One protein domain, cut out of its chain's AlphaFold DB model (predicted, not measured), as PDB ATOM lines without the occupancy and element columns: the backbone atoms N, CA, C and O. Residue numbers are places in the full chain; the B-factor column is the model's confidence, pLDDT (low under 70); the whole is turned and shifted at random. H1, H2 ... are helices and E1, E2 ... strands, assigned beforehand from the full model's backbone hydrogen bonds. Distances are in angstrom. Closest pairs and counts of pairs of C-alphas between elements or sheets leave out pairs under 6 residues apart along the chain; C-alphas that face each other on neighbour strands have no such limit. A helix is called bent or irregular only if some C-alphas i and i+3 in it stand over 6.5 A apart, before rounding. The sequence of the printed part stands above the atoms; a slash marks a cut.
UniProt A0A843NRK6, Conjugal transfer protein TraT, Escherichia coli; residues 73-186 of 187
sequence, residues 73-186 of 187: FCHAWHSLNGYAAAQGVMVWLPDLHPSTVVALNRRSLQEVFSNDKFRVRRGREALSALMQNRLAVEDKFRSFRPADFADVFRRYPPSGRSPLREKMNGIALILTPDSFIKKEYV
ATOM      1  N   PHE A  73      38.723 -27.838 130.420       92.69
ATOM      2  CA  PHE A  73      39.020 -28.617 129.213       92.69
ATOM      3  C   PHE A  73      38.324 -28.053 127.974       92.69
ATOM      4  O   PHE A  73      38.976 -27.761 126.975       92.69
ATOM      5  N   CYS A  74      37.004 -27.860 128.046       90.75
ATOM      6  CA  CYS A  74      36.235 -27.294 126.939       90.75
ATOM      7  C   CYS A  74      36.703 -25.871 126.622       90.75
ATOM      8  O   CYS A  74      36.831 -25.510 125.456       90.75
ATOM      9  N   HIS A  75      37.011 -25.073 127.647       89.88
ATOM     10  CA  HIS A  75      37.571 -23.741 127.454       89.88
ATOM     11  C   HIS A  75      38.901 -23.790 126.682       89.88
ATOM     12  O   HIS A  75      39.071 -23.041 125.722       89.88
ATOM     13  N   ALA A  76      39.819 -24.697 127.031       91.75
ATOM     14  CA  ALA A  76      41.087 -24.850 126.312       91.75
ATOM     15  C   ALA A  76      40.891 -25.245 124.838       91.75
ATOM     16  O   ALA A  76      41.593 -24.734 123.971       91.75
ATOM     17  N   TRP A  77      39.891 -26.079 124.529       92.50
ATOM     18  CA  TRP A  77      39.522 -26.415 123.146       92.50
ATOM     19  C   TRP A  77      39.029 -25.204 122.342       92.50
ATOM     20  O   TRP A  77      39.243 -25.138 121.133       92.50
ATOM     21  N   HIS A  78      38.393 -24.232 122.999       88.12
ATOM     22  CA  HIS A  78      37.969 -22.979 122.371       88.12
ATOM     23  C   HIS A  78      39.071 -21.911 122.321       88.12
ATOM     24  O   HIS A  78      38.971 -20.980 121.523       88.12
ATOM     25  N   SER A  79      40.117 -22.044 123.137       89.06
ATOM     26  CA  SER A  79      41.210 -21.078 123.278       89.06
ATOM     27  C   SER A  79      42.562 -21.772 123.099       89.06
ATOM     28  O   SER A  79      43.339 -21.935 124.040       89.06
ATOM     29  N   LEU A  80      42.837 -22.208 121.864       91.81
ATOM     30  CA  LEU A  80      44.041 -22.979 121.514       91.81
ATOM     31  C   LEU A  80      45.357 -22.194 121.681       91.81
ATOM     32  O   LEU A  80      46.426 -22.789 121.788       91.81
ATOM     33  N   ASN A  81      45.285 -20.865 121.716       90.12
ATOM     34  CA  ASN A  81      46.397 -19.967 122.034       90.12
ATOM     35  C   ASN A  81      46.504 -19.643 123.539       90.12
ATOM     36  O   ASN A  81      47.411 -18.919 123.944       90.12
ATOM     37  N   GLY A  82      45.578 -20.136 124.365       89.00
ATOM     38  CA  GLY A  82      45.597 -19.956 125.811       89.00
ATOM     39  C   GLY A  82      46.650 -20.827 126.499       89.00
ATOM     40  O   GLY A  82      47.063 -21.862 125.976       89.00
ATOM     41  N   TYR A  83      47.046 -20.430 127.713       90.06
ATOM     42  CA  TYR A  83      48.098 -21.104 128.487       90.06
ATOM     43  C   TYR A  83      47.883 -22.621 128.604       90.06
ATOM     44  O   TYR A  83      48.779 -23.387 128.265       90.06
ATOM     45  N   ALA A  84      46.690 -23.055 129.024       90.56
ATOM     46  CA  ALA A  84      46.394 -24.474 129.224       90.56
ATOM     47  C   ALA A  84      46.553 -25.286 127.928       90.56
ATOM     48  O   ALA A  84      47.183 -26.344 127.933       90.56
ATOM     49  N   ALA A  85      46.028 -24.767 126.813       94.56
ATOM     50  CA  ALA A  85      46.148 -25.408 125.510       94.56
ATOM     51  C   ALA A  85      47.601 -25.435 125.025       94.56
ATOM     52  O   ALA A  85      48.028 -26.445 124.485       94.56
ATOM     53  N   ALA A  86      48.389 -24.386 125.275       92.62
ATOM     54  CA  ALA A  86      49.791 -24.324 124.863       92.62
ATOM     55  C   ALA A  86      50.677 -25.420 125.490       92.62
ATOM     56  O   ALA A  86      51.679 -25.791 124.884       92.62
ATOM     57  N   GLN A  87      50.301 -25.952 126.660       95.12
ATOM     58  CA  GLN A  87      50.977 -27.098 127.293       95.12
ATOM     59  C   GLN A  87      50.476 -28.460 126.779       95.12
ATOM     60  O   GLN A  87      51.044 -29.507 127.095       95.12
ATOM     61  N   GLY A  88      49.376 -28.460 126.027       96.38
ATOM     62  CA  GLY A  88      48.784 -29.641 125.420       96.38
ATOM     63  C   GLY A  88      49.363 -29.962 124.045       96.38
ATOM     64  O   GLY A  88      50.260 -29.295 123.528       96.38
ATOM     65  N   VAL A  89      48.805 -30.997 123.423       97.38
ATOM     66  CA  VAL A  89      49.174 -31.433 122.072       97.38
ATOM     67  C   VAL A  89      47.936 -31.702 121.229       97.38
ATOM     68  O   VAL A  89      46.923 -32.199 121.725       97.38
ATOM     69  N   MET A  90      48.030 -31.393 119.938       97.62
ATOM     70  CA  MET A  90      47.030 -31.785 118.953       97.62
ATOM     71  C   MET A  90      47.279 -33.233 118.518       97.62
ATOM     72  O   MET A  90      48.408 -33.614 118.208       97.62
ATOM     73  N   VAL A  91      46.221 -34.039 118.489       97.31
ATOM     74  CA  VAL A  91      46.254 -35.467 118.138       97.31
ATOM     75  C   VAL A  91      45.156 -35.808 117.139       97.31
ATOM     76  O   VAL A  91      44.189 -35.057 116.999       97.31
ATOM     77  N   TRP A  92      45.291 -36.944 116.458       96.12
ATOM     78  CA  TRP A  92      44.282 -37.437 115.528       96.12
ATOM     79  C   TRP A  92      43.527 -38.628 116.125       96.12
ATOM     80  O   TRP A  92      44.099 -39.682 116.368       96.12
ATOM     81  N   LEU A  93      42.237 -38.440 116.388       95.12
ATOM     82  CA  LEU A  93      41.305 -39.404 116.975       95.12
ATOM     83  C   LEU A  93      39.977 -39.364 116.187       95.12
ATOM     84  O   LEU A  93      38.978 -38.855 116.696       95.12
ATOM     85  N   PRO A  94      39.952 -39.847 114.929       92.00
ATOM     86  CA  PRO A  94      38.794 -39.716 114.037       92.00
ATOM     87  C   PRO A  94      37.548 -40.459 114.521       92.00
ATOM     88  O   PRO A  94      36.435 -40.016 114.252       92.00
ATOM     89  N   ASP A  95      37.732 -41.540 115.276       91.38
ATOM     90  CA  ASP A  95      36.638 -42.404 115.728       91.38
ATOM     91  C   ASP A  95      36.029 -41.957 117.064       91.38
ATOM     92  O   ASP A  95      35.051 -42.538 117.537       91.38
ATOM     93  N   LEU A  96      36.597 -40.927 117.705       90.19
ATOM     94  CA  LEU A  96      36.135 -40.441 119.000       90.19
ATOM     95  C   LEU A  96      35.438 -39.091 118.870       90.19
ATOM     96  O   LEU A  96      35.994 -38.107 118.387       90.19
ATOM     97  N   HIS A  97      34.225 -39.019 119.417       90.81
ATOM     98  CA  HIS A  97      33.532 -37.748 119.560       90.81
ATOM     99  C   HIS A  97      34.314 -36.815 120.515       90.81
ATOM    100  O   HIS A  97      34.794 -37.285 121.554       90.81
ATOM    101  N   PRO A  98      34.401 -35.494 120.249       89.62
ATOM    102  CA  PRO A  98      35.142 -34.551 121.093       89.62
ATOM    103  C   PRO A  98      34.796 -34.613 122.586       89.62
ATOM    104  O   PRO A  98      35.684 -34.543 123.432       89.62
ATOM    105  N   SER A  99      33.518 -34.813 122.927       89.81
ATOM    106  CA  SER A  99      33.095 -34.963 124.330       89.81
ATOM    107  C   SER A  99      33.722 -36.185 125.005       89.81
ATOM    108  O   SER A  99      34.090 -36.117 126.176       89.81
ATOM    109  N   THR A 100      33.874 -37.288 124.270       92.56
ATOM    110  CA  THR A 100      34.521 -38.511 124.753       92.56
ATOM    111  C   THR A 100      36.010 -38.275 124.954       92.56
ATOM    112  O   THR A 100      36.549 -38.668 125.986       92.56
ATOM    113  N   VAL A 101      36.669 -37.572 124.027       95.75
ATOM    114  CA  VAL A 101      38.088 -37.218 124.177       95.75
ATOM    115  C   VAL A 101      38.309 -36.352 125.417       95.75
ATOM    116  O   VAL A 101      39.194 -36.645 126.219       95.75
ATOM    117  N   VAL A 102      37.469 -35.334 125.626       95.12
ATOM    118  CA  VAL A 102      37.518 -34.483 126.825       95.12
ATOM    119  C   VAL A 102      37.314 -35.307 128.098       95.12
ATOM    120  O   VAL A 102      38.075 -35.146 129.051       95.12
ATOM    121  N   ALA A 103      36.334 -36.214 128.120       95.06
ATOM    122  CA  ALA A 103      36.074 -37.072 129.276       95.06
ATOM    123  C   ALA A 103      37.254 -38.012 129.586       95.06
ATOM    124  O   ALA A 103      37.657 -38.129 130.745       95.06
ATOM    125  N   LEU A 104      37.848 -38.637 128.563       96.50
ATOM    126  CA  LEU A 104      39.019 -39.509 128.703       96.50
ATOM    127  C   LEU A 104      40.253 -38.736 129.173       96.50
ATOM    128  O   LEU A 104      40.967 -39.197 130.066       96.50
ATOM    129  N   ASN A 105      40.496 -37.551 128.610       97.44
ATOM    130  CA  ASN A 105      41.617 -36.707 129.003       97.44
ATOM    131  C   ASN A 105      41.458 -36.218 130.448       97.44
ATOM    132  O   ASN A 105      42.393 -36.365 131.237       97.44
ATOM    133  N   ARG A 106      40.258 -35.754 130.830       96.38
ATOM    134  CA  ARG A 106      39.946 -35.399 132.221       96.38
ATOM    135  C   ARG A 106      40.185 -36.575 133.152       96.38
ATOM    136  O   ARG A 106      40.930 -36.433 134.115       96.38
ATOM    137  N   ARG A 107      39.598 -37.738 132.861       96.56
ATOM    138  CA  ARG A 107      39.731 -38.907 133.734       96.56
ATOM    139  C   ARG A 107      41.188 -39.331 133.891       96.56
ATOM    140  O   ARG A 107      41.613 -39.623 135.002       96.56
ATOM    141  N   SER A 108      41.957 -39.322 132.806       97.06
ATOM    142  CA  SER A 108      43.384 -39.654 132.847       97.06
ATOM    143  C   SER A 108      44.146 -38.694 133.760       97.06
ATOM    144  O   SER A 108      44.918 -39.141 134.603       97.06
ATOM    145  N   LEU A 109      43.883 -37.385 133.669       96.56
ATOM    146  CA  LEU A 109      44.529 -36.394 134.531       96.56
ATOM    147  C   LEU A 109      44.077 -36.485 135.994       96.56
ATOM    148  O   LEU A 109      44.922 -36.378 136.878       96.56
ATOM    149  N   GLN A 110      42.801 -36.769 136.272       95.56
ATOM    150  CA  GLN A 110      42.321 -37.040 137.638       95.56
ATOM    151  C   GLN A 110      43.087 -38.207 138.283       95.56
ATOM    152  O   GLN A 110      43.438 -38.162 139.461       95.56
ATOM    153  N   GLU A 111      43.380 -39.257 137.511       96.19
ATOM    154  CA  GLU A 111      44.198 -40.380 137.976       96.19
ATOM    155  C   GLU A 111      45.672 -39.968 138.166       96.19
ATOM    156  O   GLU A 111      46.280 -40.354 139.161       96.19
ATOM    157  N   VAL A 112      46.237 -39.143 137.272       96.19
ATOM    158  CA  VAL A 112      47.617 -38.616 137.381       96.19
ATOM    159  C   VAL A 112      47.814 -37.728 138.614       96.19
ATOM    160  O   VAL A 112      48.891 -37.759 139.206       96.19
ATOM    161  N   PHE A 113      46.794 -36.967 139.018       94.56
ATOM    162  CA  PHE A 113      46.816 -36.134 140.226       94.56
ATOM    163  C   PHE A 113      46.385 -36.880 141.501       94.56
ATOM    164  O   PHE A 113      46.291 -36.274 142.571       94.56
ATOM    165  N   SER A 114      46.124 -38.188 141.414       93.56
ATOM    166  CA  SER A 114      45.783 -39.008 142.575       93.56
ATOM    167  C   SER A 114      46.981 -39.208 143.511       93.56
ATOM    168  O   SER A 114      48.133 -39.224 143.087       93.56
ATOM    169  N   ASN A 115      46.705 -39.452 144.793       94.25
ATOM    170  CA  ASN A 115      47.728 -39.865 145.761       94.25
ATOM    171  C   ASN A 115      48.074 -41.366 145.654       94.25
ATOM    172  O   ASN A 115      49.052 -41.820 146.247       94.25
ATOM    173  N   ASP A 116      47.279 -42.151 144.921       96.81
ATOM    174  CA  ASP A 116      47.510 -43.581 144.719       96.81
ATOM    175  C   ASP A 116      48.454 -43.819 143.529       96.81
ATOM    176  O   ASP A 116      48.115 -43.561 142.373       96.81
ATOM    177  N   LYS A 117      49.635 -44.384 143.810       96.50
ATOM    178  CA  LYS A 117      50.669 -44.674 142.805       96.50
ATOM    179  C   LYS A 117      50.178 -45.580 141.670       96.50
ATOM    180  O   LYS A 117      50.611 -45.400 140.532       96.50
ATOM    181  N   PHE A 118      49.290 -46.537 141.948       96.44
ATOM    182  CA  PHE A 118      48.745 -47.428 140.921       96.44
ATOM    183  C   PHE A 118      47.820 -46.668 139.967       96.44
ATOM    184  O   PHE A 118      47.912 -46.809 138.745       96.44
ATOM    185  N   ARG A 119      46.972 -45.796 140.521       96.75
ATOM    186  CA  ARG A 119      46.115 -44.885 139.750       96.75
ATOM    187  C   ARG A 119      46.936 -43.924 138.903       96.75
ATOM    188  O   ARG A 119      46.710 -43.851 137.699       96.75
ATOM    189  N   VAL A 120      47.959 -43.302 139.488       97.38
ATOM    190  CA  VAL A 120      48.874 -42.404 138.767       97.38
ATOM    191  C   VAL A 120      49.506 -43.105 137.570       97.38
ATOM    192  O   VAL A 120      49.529 -42.542 136.476       97.38
ATOM    193  N   ARG A 121      49.988 -44.343 137.741       97.56
ATOM    194  CA  ARG A 121      50.573 -45.117 136.642       97.56
ATOM    195  C   ARG A 121      49.572 -45.346 135.508       97.56
ATOM    196  O   ARG A 121      49.884 -45.012 134.368       97.56
ATOM    197  N   ARG A 122      48.366 -45.835 135.815       97.06
ATOM    198  CA  ARG A 122      47.318 -46.059 134.801       97.06
ATOM    199  C   ARG A 122      46.897 -44.765 134.106       97.06
ATOM    200  O   ARG A 122      46.702 -44.758 132.895       97.06
ATOM    201  N   GLY A 123      46.790 -43.669 134.856       97.06
ATOM    202  CA  GLY A 123      46.491 -42.347 134.311       97.06
ATOM    203  C   GLY A 123      47.551 -41.882 133.313       97.06
ATOM    204  O   GLY A 123      47.210 -41.397 132.237       97.06
ATOM    205  N   ARG A 124      48.837 -42.088 133.630       97.44
ATOM    206  CA  ARG A 124      49.947 -41.788 132.712       97.44
ATOM    207  C   ARG A 124      49.919 -42.679 131.473       97.44
ATOM    208  O   ARG A 124      50.081 -42.154 130.381       97.44
ATOM    209  N   GLU A 125      49.674 -43.980 131.626       97.81
ATOM    210  CA  GLU A 125      49.567 -44.921 130.501       97.81
ATOM    211  C   GLU A 125      48.433 -44.521 129.539       97.81
ATOM    212  O   GLU A 125      48.660 -44.402 128.334       97.81
ATOM    213  N   ALA A 126      47.243 -44.213 130.067       96.50
ATOM    214  CA  ALA A 126      46.111 -43.736 129.274       96.50
ATOM    215  C   ALA A 126      46.404 -42.393 128.581       96.50
ATOM    216  O   ALA A 126      46.136 -42.234 127.389       96.50
ATOM    217  N   LEU A 127      47.006 -41.439 129.299       97.00
ATOM    218  CA  LEU A 127      47.378 -40.145 128.730       97.00
ATOM    219  C   LEU A 127      48.427 -40.295 127.618       97.00
ATOM    220  O   LEU A 127      48.297 -39.679 126.561       97.00
ATOM    221  N   SER A 128      49.439 -41.141 127.821       96.81
ATOM    222  CA  SER A 128      50.440 -41.451 126.799       96.81
ATOM    223  C   SER A 128      49.809 -42.090 125.563       96.81
ATOM    224  O   SER A 128      50.143 -41.678 124.456       96.81
ATOM    225  N   ALA A 129      48.865 -43.022 125.725       95.62
ATOM    226  CA  ALA A 129      48.151 -43.631 124.602       95.62
ATOM    227  C   ALA A 129      47.355 -42.595 123.785       95.62
ATOM    228  O   ALA A 129      47.393 -42.610 122.556       95.62
ATOM    229  N   LEU A 130      46.697 -41.634 124.447       95.06
ATOM    230  CA  LEU A 130      46.035 -40.521 123.755       95.06
ATOM    231  C   LEU A 130      47.046 -39.676 122.962       95.06
ATOM    232  O   LEU A 130      46.825 -39.381 121.788       95.06
ATOM    233  N   MET A 131      48.177 -39.325 123.583       95.75
ATOM    234  CA  MET A 131      49.205 -38.465 122.987       95.75
ATOM    235  C   MET A 131      50.018 -39.129 121.868       95.75
ATOM    236  O   MET A 131      50.564 -38.420 121.025       95.75
ATOM    237  N   GLN A 132      50.108 -40.461 121.819       93.88
ATOM    238  CA  GLN A 132      50.817 -41.186 120.752       93.88
ATOM    239  C   GLN A 132      50.262 -40.864 119.358       93.88
ATOM    240  O   GLN A 132      51.018 -40.784 118.391       93.88
ATOM    241  N   ASN A 133      48.969 -40.549 119.271       92.94
ATOM    242  CA  ASN A 133      48.307 -40.161 118.027       92.94
ATOM    243  C   ASN A 133      48.694 -38.753 117.519       92.94
ATOM    244  O   ASN A 133      48.161 -38.291 116.510       92.94
ATOM    245  N   ARG A 134      49.631 -38.055 118.183       95.56
ATOM    246  CA  ARG A 134      50.181 -36.772 117.710       95.56
ATOM    247  C   ARG A 134      50.989 -36.903 116.421       95.56
ATOM    248  O   ARG A 134      51.002 -35.970 115.626       95.56
ATOM    249  N   LEU A 135      51.646 -38.045 116.197       93.25
ATOM    250  CA  LEU A 135      52.546 -38.232 115.050       93.25
ATOM    251  C   LEU A 135      51.801 -38.125 113.715       93.25
ATOM    252  O   LEU A 135      52.310 -37.532 112.772       93.25
ATOM    253  N   ALA A 136      50.564 -38.623 113.657       91.25
ATOM    254  CA  ALA A 136      49.719 -38.494 112.473       91.25
ATOM    255  C   ALA A 136      49.347 -37.029 112.172       91.25
ATOM    256  O   ALA A 136      49.236 -36.632 111.013       91.25
ATOM    257  N   VAL A 137      49.178 -36.206 113.215       94.81
ATOM    258  CA  VAL A 137      48.938 -34.765 113.060       94.81
ATOM    259  C   VAL A 137      50.204 -34.066 112.586       94.81
ATOM    260  O   VAL A 137      50.148 -33.263 111.659       94.81
ATOM    261  N   GLU A 138      51.348 -34.399 113.178       94.62
ATOM    262  CA  GLU A 138      52.641 -33.846 112.786       94.62
ATOM    263  C   GLU A 138      52.987 -34.169 111.329       94.62
ATOM    264  O   GLU A 138      53.414 -33.283 110.595       94.62
ATOM    265  N   ASP A 139      52.733 -35.391 110.863       93.50
ATOM    266  CA  ASP A 139      52.983 -35.739 109.465       93.50
ATOM    267  C   ASP A 139      52.063 -34.965 108.504       93.50
ATOM    268  O   ASP A 139      52.531 -34.358 107.537       93.50
ATOM    269  N   LYS A 140      50.762 -34.894 108.819       91.19
ATOM    270  CA  LYS A 140      49.760 -34.247 107.960       91.19
ATOM    271  C   LYS A 140      49.846 -32.716 107.954       91.19
ATOM    272  O   LYS A 140      49.631 -32.099 106.912       91.19
ATOM    273  N   PHE A 141      50.117 -32.096 109.101       90.38
ATOM    274  CA  PHE A 141      50.052 -30.639 109.287       90.38
ATOM    275  C   PHE A 141      51.409 -29.988 109.549       90.38
ATOM    276  O   PHE A 141      51.477 -28.764 109.637       90.38
ATOM    277  N   ARG A 142      52.486 -30.778 109.677       94.00
ATOM    278  CA  ARG A 142      53.842 -30.317 110.041       94.00
ATOM    279  C   ARG A 142      53.923 -29.607 111.396       94.00
ATOM    280  O   ARG A 142      54.927 -28.978 111.708       94.00
ATOM    281  N   SER A 143      52.876 -29.726 112.208       94.44
ATOM    282  CA  SER A 143      52.826 -29.252 113.586       94.44
ATOM    283  C   SER A 143      51.781 -30.034 114.373       94.44
ATOM    284  O   SER A 143      50.759 -30.450 113.836       94.44
ATOM    285  N   PHE A 144      52.030 -30.183 115.668       95.38
ATOM    286  CA  PHE A 144      51.077 -30.668 116.667       95.38
ATOM    287  C   PHE A 144      50.805 -29.609 117.749       95.38
ATOM    288  O   PHE A 144      50.152 -29.902 118.753       95.38
ATOM    289  N   ARG A 145      51.334 -28.388 117.598       96.50
ATOM    290  CA  ARG A 145      51.255 -27.337 118.619       96.50
ATOM    291  C   ARG A 145      49.920 -26.604 118.505       96.50
ATOM    292  O   ARG A 145      49.656 -26.029 117.451       96.50
ATOM    293  N   PRO A 146      49.102 -26.530 119.568       96.62
ATOM    294  CA  PRO A 146      47.775 -25.909 119.491       96.62
ATOM    295  C   PRO A 146      47.781 -24.454 118.994       96.62
ATOM    296  O   PRO A 146      46.896 -24.059 118.234       96.62
ATOM    297  N   ALA A 147      48.815 -23.681 119.336       93.50
ATOM    298  CA  ALA A 147      48.974 -22.299 118.883       93.50
ATOM    299  C   ALA A 147      49.075 -22.163 117.352       93.50
ATOM    300  O   ALA A 147      48.482 -21.244 116.789       93.50
ATOM    301  N   ASP A 148      49.742 -23.098 116.670       93.62
ATOM    302  CA  ASP A 148      49.887 -23.054 115.209       93.62
ATOM    303  C   ASP A 148      48.521 -23.248 114.529       93.62
ATOM    304  O   ASP A 148      48.174 -22.547 113.578       93.62
ATOM    305  N   PHE A 149      47.686 -24.135 115.081       92.25
ATOM    306  CA  PHE A 149      46.303 -24.316 114.635       92.25
ATOM    307  C   PHE A 149      45.443 -23.083 114.922       92.25
ATOM    308  O   PHE A 149      44.660 -22.671 114.064       92.25
ATOM    309  N   ALA A 150      45.608 -22.456 116.092       90.38
ATOM    310  CA  ALA A 150      44.929 -21.205 116.433       90.38
ATOM    311  C   ALA A 150      45.245 -20.094 115.419       90.38
ATOM    312  O   ALA A 150      44.346 -19.389 114.956       90.38
ATOM    313  N   ASP A 151      46.517 -19.962 115.039       89.69
ATOM    314  CA  ASP A 151      46.966 -18.970 114.068       89.69
ATOM    315  C   ASP A 151      46.417 -19.230 112.666       89.69
ATOM    316  O   ASP A 151      46.008 -18.284 111.986       89.69
ATOM    317  N   VAL A 152      46.342 -20.496 112.244       87.31
ATOM    318  CA  VAL A 152      45.656 -20.872 111.003       87.31
ATOM    319  C   VAL A 152      44.183 -20.471 111.085       87.31
ATOM    320  O   VAL A 152      43.707 -19.739 110.219       87.31
ATOM    321  N   PHE A 153      43.465 -20.844 112.149       82.00
ATOM    322  CA  PHE A 153      42.048 -20.494 112.308       82.00
ATOM    323  C   PHE A 153      41.791 -18.985 112.294       82.00
ATOM    324  O   PHE A 153      40.791 -18.540 111.727       82.00
ATOM    325  N   ARG A 154      42.701 -18.191 112.867       83.38
ATOM    326  CA  ARG A 154      42.612 -16.726 112.883       83.38
ATOM    327  C   ARG A 154      42.739 -16.111 111.489       83.38
ATOM    328  O   ARG A 154      42.092 -15.106 111.212       83.38
ATOM    329  N   ARG A 155      43.566 -16.697 110.620       83.00
ATOM    330  CA  ARG A 155      43.802 -16.209 109.250       83.00
ATOM    331  C   ARG A 155      42.717 -16.648 108.266       83.00
ATOM    332  O   ARG A 155      42.611 -16.062 107.193       83.00
ATOM    333  N   TYR A 156      41.921 -17.660 108.612       76.62
ATOM    334  CA  TYR A 156      40.885 -18.170 107.721       76.62
ATOM    335  C   TYR A 156      39.614 -17.313 107.765       76.62
ATOM    336  O   TYR A 156      39.009 -17.147 108.837       76.62
ATOM    337  N   PRO A 157      39.152 -16.812 106.603       75.38
ATOM    338  CA  PRO A 157      37.896 -16.102 106.531       75.38
ATOM    339  C   PRO A 157      36.753 -17.061 106.887       75.38
ATOM    340  O   PRO A 157      36.817 -18.256 106.584       75.38
ATOM    341  N   PRO A 158      35.692 -16.557 107.519       72.31
ATOM    342  CA  PRO A 158      34.541 -17.359 107.872       72.31
ATOM    343  C   PRO A 158      33.922 -18.206 106.744       72.31
ATOM    344  O   PRO A 158      33.592 -19.368 106.982       72.31
ATOM    345  N   SER A 159      33.887 -17.689 105.513       73.19
ATOM    346  CA  SER A 159      33.441 -18.400 104.303       73.19
ATOM    347  C   SER A 159      34.302 -19.622 103.938       73.19
ATOM    348  O   SER A 159      33.812 -20.571 103.331       73.19
ATOM    349  N   GLY A 160      35.569 -19.655 104.364       67.44
ATOM    350  CA  GLY A 160      36.506 -20.764 104.147       67.44
ATOM    351  C   GLY A 160      36.543 -21.797 105.277       67.44
ATOM    352  O   GLY A 160      37.378 -22.704 105.256       67.44
ATOM    353  N   ARG A 161      35.677 -21.677 106.294       74.44
ATOM    354  CA  ARG A 161      35.730 -22.548 107.479       74.44
ATOM    355  C   ARG A 161      35.188 -23.950 107.228       74.44
ATOM    356  O   ARG A 161      35.669 -24.872 107.876       74.44
ATOM    357  N   SER A 162      34.244 -24.155 106.309       77.62
ATOM    358  CA  SER A 162      33.674 -25.495 106.068       77.62
ATOM    359  C   SER A 162      34.707 -26.503 105.536       77.62
ATOM    360  O   SER A 162      34.883 -27.533 106.186       77.62
ATOM    361  N   PRO A 163      35.487 -26.204 104.473       81.62
ATOM    362  CA  PRO A 163      36.552 -27.107 104.018       81.62
ATOM    363  C   PRO A 163      37.650 -27.307 105.067       81.62
ATOM    364  O   PRO A 163      38.239 -28.381 105.178       81.62
ATOM    365  N   LEU A 164      37.935 -26.271 105.863       80.56
ATOM    366  CA  LEU A 164      38.890 -26.377 106.960       80.56
ATOM    367  C   LEU A 164      38.383 -27.337 108.043       80.56
ATOM    368  O   LEU A 164      39.141 -28.190 108.488       80.56
ATOM    369  N   ARG A 165      37.107 -27.254 108.433       81.69
ATOM    370  CA  ARG A 165      36.494 -28.168 109.411       81.69
ATOM    371  C   ARG A 165      36.548 -29.619 108.946       81.69
ATOM    372  O   ARG A 165      36.838 -30.488 109.757       81.69
ATOM    373  N   GLU A 166      36.331 -29.866 107.660       85.06
ATOM    374  CA  GLU A 166      36.449 -31.203 107.075       85.06
ATOM    375  C   GLU A 166      37.893 -31.726 107.129       85.06
ATOM    376  O   GLU A 166      38.136 -32.833 107.606       85.06
ATOM    377  N   LYS A 167      38.882 -30.903 106.751       84.94
ATOM    378  CA  LYS A 167      40.311 -31.264 106.860       84.94
ATOM    379  C   LYS A 167      40.747 -31.548 108.297       84.94
ATOM    380  O   LYS A 167      41.623 -32.391 108.511       84.94
ATOM    381  N   MET A 168      40.145 -30.827 109.240       85.69
ATOM    382  CA  MET A 168      40.384 -30.915 110.677       85.69
ATOM    383  C   MET A 168      39.551 -32.006 111.363       85.69
ATOM    384  O   MET A 168      39.645 -32.160 112.581       85.69
ATOM    385  N   ASN A 169      38.734 -32.757 110.618       87.38
ATOM    386  CA  ASN A 169      37.910 -33.801 111.202       87.38
ATOM    387  C   ASN A 169      38.781 -34.851 111.912       87.38
ATOM    388  O   ASN A 169      39.818 -35.283 111.399       87.38
ATOM    389  N   GLY A 170      38.362 -35.229 113.117       90.19
ATOM    390  CA  GLY A 170      39.109 -36.131 113.984       90.19
ATOM    391  C   GLY A 170      40.295 -35.504 114.712       90.19
ATOM    392  O   GLY A 170      40.977 -36.214 115.438       90.19
ATOM    393  N   ILE A 171      40.592 -34.214 114.550       94.81
ATOM    394  CA  ILE A 171      41.652 -33.575 115.338       94.81
ATOM    395  C   ILE A 171      41.118 -33.192 116.712       94.81
ATOM    396  O   ILE A 171      40.036 -32.622 116.844       94.81
ATOM    397  N   ALA A 172      41.912 -33.480 117.735       96.50
ATOM    398  CA  ALA A 172      41.575 -33.230 119.122       96.50
ATOM    399  C   ALA A 172      42.740 -32.593 119.882       96.50
ATOM    400  O   ALA A 172      43.902 -32.797 119.538       96.50
ATOM    401  N   LEU A 173      42.420 -31.851 120.941       97.62
ATOM    402  CA  LEU A 173      43.395 -31.332 121.898       97.62
ATOM    403  C   LEU A 173      43.452 -32.248 123.125       97.62
ATOM    404  O   LEU A 173      42.430 -32.488 123.774       97.62
ATOM    405  N   ILE A 174      44.654 -32.700 123.474       98.12
ATOM    406  CA  ILE A 174      44.937 -33.432 124.711       98.12
ATOM    407  C   ILE A 174      45.734 -32.518 125.636       98.12
ATOM    408  O   ILE A 174      46.838 -32.093 125.294       98.12
ATOM    409  N   LEU A 175      45.172 -32.217 126.805       97.69
ATOM    410  CA  LEU A 175      45.852 -31.455 127.847       97.69
ATOM    411  C   LEU A 175      46.777 -32.362 128.658       97.69
ATOM    412  O   LEU A 175      46.491 -33.546 128.860       97.69
ATOM    413  N   THR A 176      47.871 -31.788 129.139       96.38
ATOM    414  CA  THR A 176      48.872 -32.459 129.972       96.38
ATOM    415  C   THR A 176      48.739 -31.979 131.422       96.38
ATOM    416  O   THR A 176      47.978 -31.046 131.689       96.38
ATOM    417  N   PRO A 177      49.438 -32.589 132.396       95.25
ATOM    418  CA  PRO A 177      49.421 -32.087 133.769       95.25
ATOM    419  C   PRO A 177      49.839 -30.614 133.867       95.25
ATOM    420  O   PRO A 177      49.233 -29.862 134.625       95.25
ATOM    421  N   ASP A 178      50.792 -30.188 133.035       94.31
ATOM    422  CA  ASP A 178      51.317 -28.818 133.019       94.31
ATOM    423  C   ASP A 178      50.295 -27.791 132.506       94.31
ATOM    424  O   ASP A 178      50.418 -26.597 132.774       94.31
ATOM    425  N   SER A 179      49.227 -28.238 131.831       93.69
ATOM    426  CA  SER A 179      48.100 -27.379 131.449       93.69
ATOM    427  C   SER A 179      47.378 -26.761 132.656       93.69
ATOM    428  O   SER A 179      46.624 -25.801 132.479       93.69
ATOM    429  N   PHE A 180      47.583 -27.293 133.867       91.00
ATOM    430  CA  PHE A 180      46.873 -26.895 135.076       91.00
ATOM    431  C   PHE A 180      47.836 -26.466 136.187       91.00
ATOM    432  O   PHE A 180      48.650 -27.243 136.671       91.00
ATOM    433  N   ILE A 181      47.672 -25.230 136.666       81.19
ATOM    434  CA  ILE A 181      48.474 -24.674 137.771       81.19
ATOM    435  C   ILE A 181      48.105 -25.333 139.115       81.19
ATOM    436  O   ILE A 181      48.921 -25.404 140.032       81.19
ATOM    437  N   LYS A 182      46.861 -25.813 139.247       78.00
ATOM    438  CA  LYS A 182      46.336 -26.491 140.440       78.00
ATOM    439  C   LYS A 182      45.505 -27.706 140.039       78.00
ATOM    440  O   LYS A 182      44.746 -27.635 139.075       78.00
ATOM    441  N   LYS A 183      45.585 -28.779 140.832       80.19
ATOM    442  CA  LYS A 183      44.814 -30.021 140.620       80.19
ATOM    443  C   LYS A 183      43.290 -29.818 140.650       80.19
ATOM    444  O   LYS A 183      42.579 -30.518 139.948       80.19
ATOM    445  N   GLU A 184      42.817 -28.821 141.399       81.19
ATOM    446  CA  GLU A 184      41.392 -28.475 141.574       81.19
ATOM    447  C   GLU A 184      40.686 -28.131 140.253       81.19
ATOM    448  O   GLU A 184      39.472 -28.233 140.147       81.19
ATOM    449  N   TYR A 185      41.437 -27.734 139.222       76.62
ATOM    450  CA  TYR A 185      40.881 -27.414 137.904       76.62
ATOM    451  C   TYR A 185      40.567 -28.650 137.043       76.62
ATOM    452  O   TYR A 185      40.045 -28.509 135.934       76.62
ATOM    453  N   VAL A 186      40.920 -29.844 137.528       78.81
ATOM    454  CA  VAL A 186      40.722 -31.128 136.840       78.81
ATOM    455  C   VAL A 186      39.538 -31.924 137.402       78.81
ATOM    456  O   VAL A 186      39.062 -32.854 136.740       78.81
TER     457      VAL A 186
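Overview. This is residues 73 to 186 of the 187 residues of the protein "Conjugal transfer protein TraT" of Escherichia coli (UniProt A0A843NRK6). A small ribbon of two antiparallel strands, E1 and E2, lies in the middle of an elongated, mostly helical domain, with the helical hairpin H3 and H4 reaching toward one end and H6 and H7 toward the other. H5 packs on E1, and the short helices H1 and H2 lie by the middle of the domain. The printed part has 114 residues, with seven named helices and two named strands in the order H1 H2 E1 H3 H4 H5 H6 H7 E2. The whole is compact, with a radius of gyration of the C-alphas of 14.4 A, and spans 49 by 25 by 23 A.

Along the chain. H1, residues 73 to 78, begins at C-alpha 73 at (39.020, -28.617, 129.213). H2 is residues 83 to 86, and strand E1 is residues 89 to 92. H3, residues 98 to 112, is 20.9 A long from first to last C-alpha. H4, residues 117 to 132, is the longest helix at 22.3 A and begins at C-alpha 117 at (50.669, -44.674, 142.805). H5 is residues 134 to 141, H6 is residues 146 to 155 and 14.7 A long, and H7 is residues 158 to 167 and 15.1 A long. H7 is irregular, with C-alphas 159 and 162 lying 7.3 A apart. Strand E2, residues 171 to 174, ends at C-alpha 174 at (44.937, -33.432, 124.711).

Arrangement. E1 and E2 are antiparallel neighbours at 141 degrees, with N 91 and O 172 at 2.8 A and N 174 and O 89 at 2.9 A, both within hydrogen-bond range. The closest C-alphas of E1 and H5 are those of Val 91 and Arg 134, 4.2 A apart. Those of H3 and E2 are Asn 105 and Ile 174, 6.3 A apart. H3 and H4 form a helical hairpin and touch, closest at the C-alphas of Val 112 and Val 120, 4.2 A, running opposite ways at a steep tilt of 36 degrees, only just past shallow. H1 only just touches H3, with 3 pairs of C-alphas within 8 A; the closest are the C-alphas of Phe 73 and Val 102, 6.5 A apart, and H3 touches H1 with residues 102 to 106 alone. H1 and H2 only just touch, only at the corner by their link, with 3 pairs within 8 A, closest at the C-alphas of Ala 76 and Ala 85, 5.2 A. H2 touches H6, closest at the C-alphas of Ala 86 and Pro 146, 6.0 A. H6 and H7 are near each other, with 5 pairs of C-alphas within 10 A. H4 and H5 meet only through their link, and H3 and H7 are apart. Every O i to N i+4 pair is within hydrogen-bond range in H1, H3, H4, H5 and H6, but 3 of 6 in H7, and H2 is too short for such a pair.

Size, cuts and confidence. The C-alphas farthest apart are those of Lys 117 and Ser 159, 49.7 A. The printed part has no cut, and each link between named elements is tight. Residues 175 to 186 hold no named element. The mean pLDDT of the printed part is 91.2, and residue 160 is under 70.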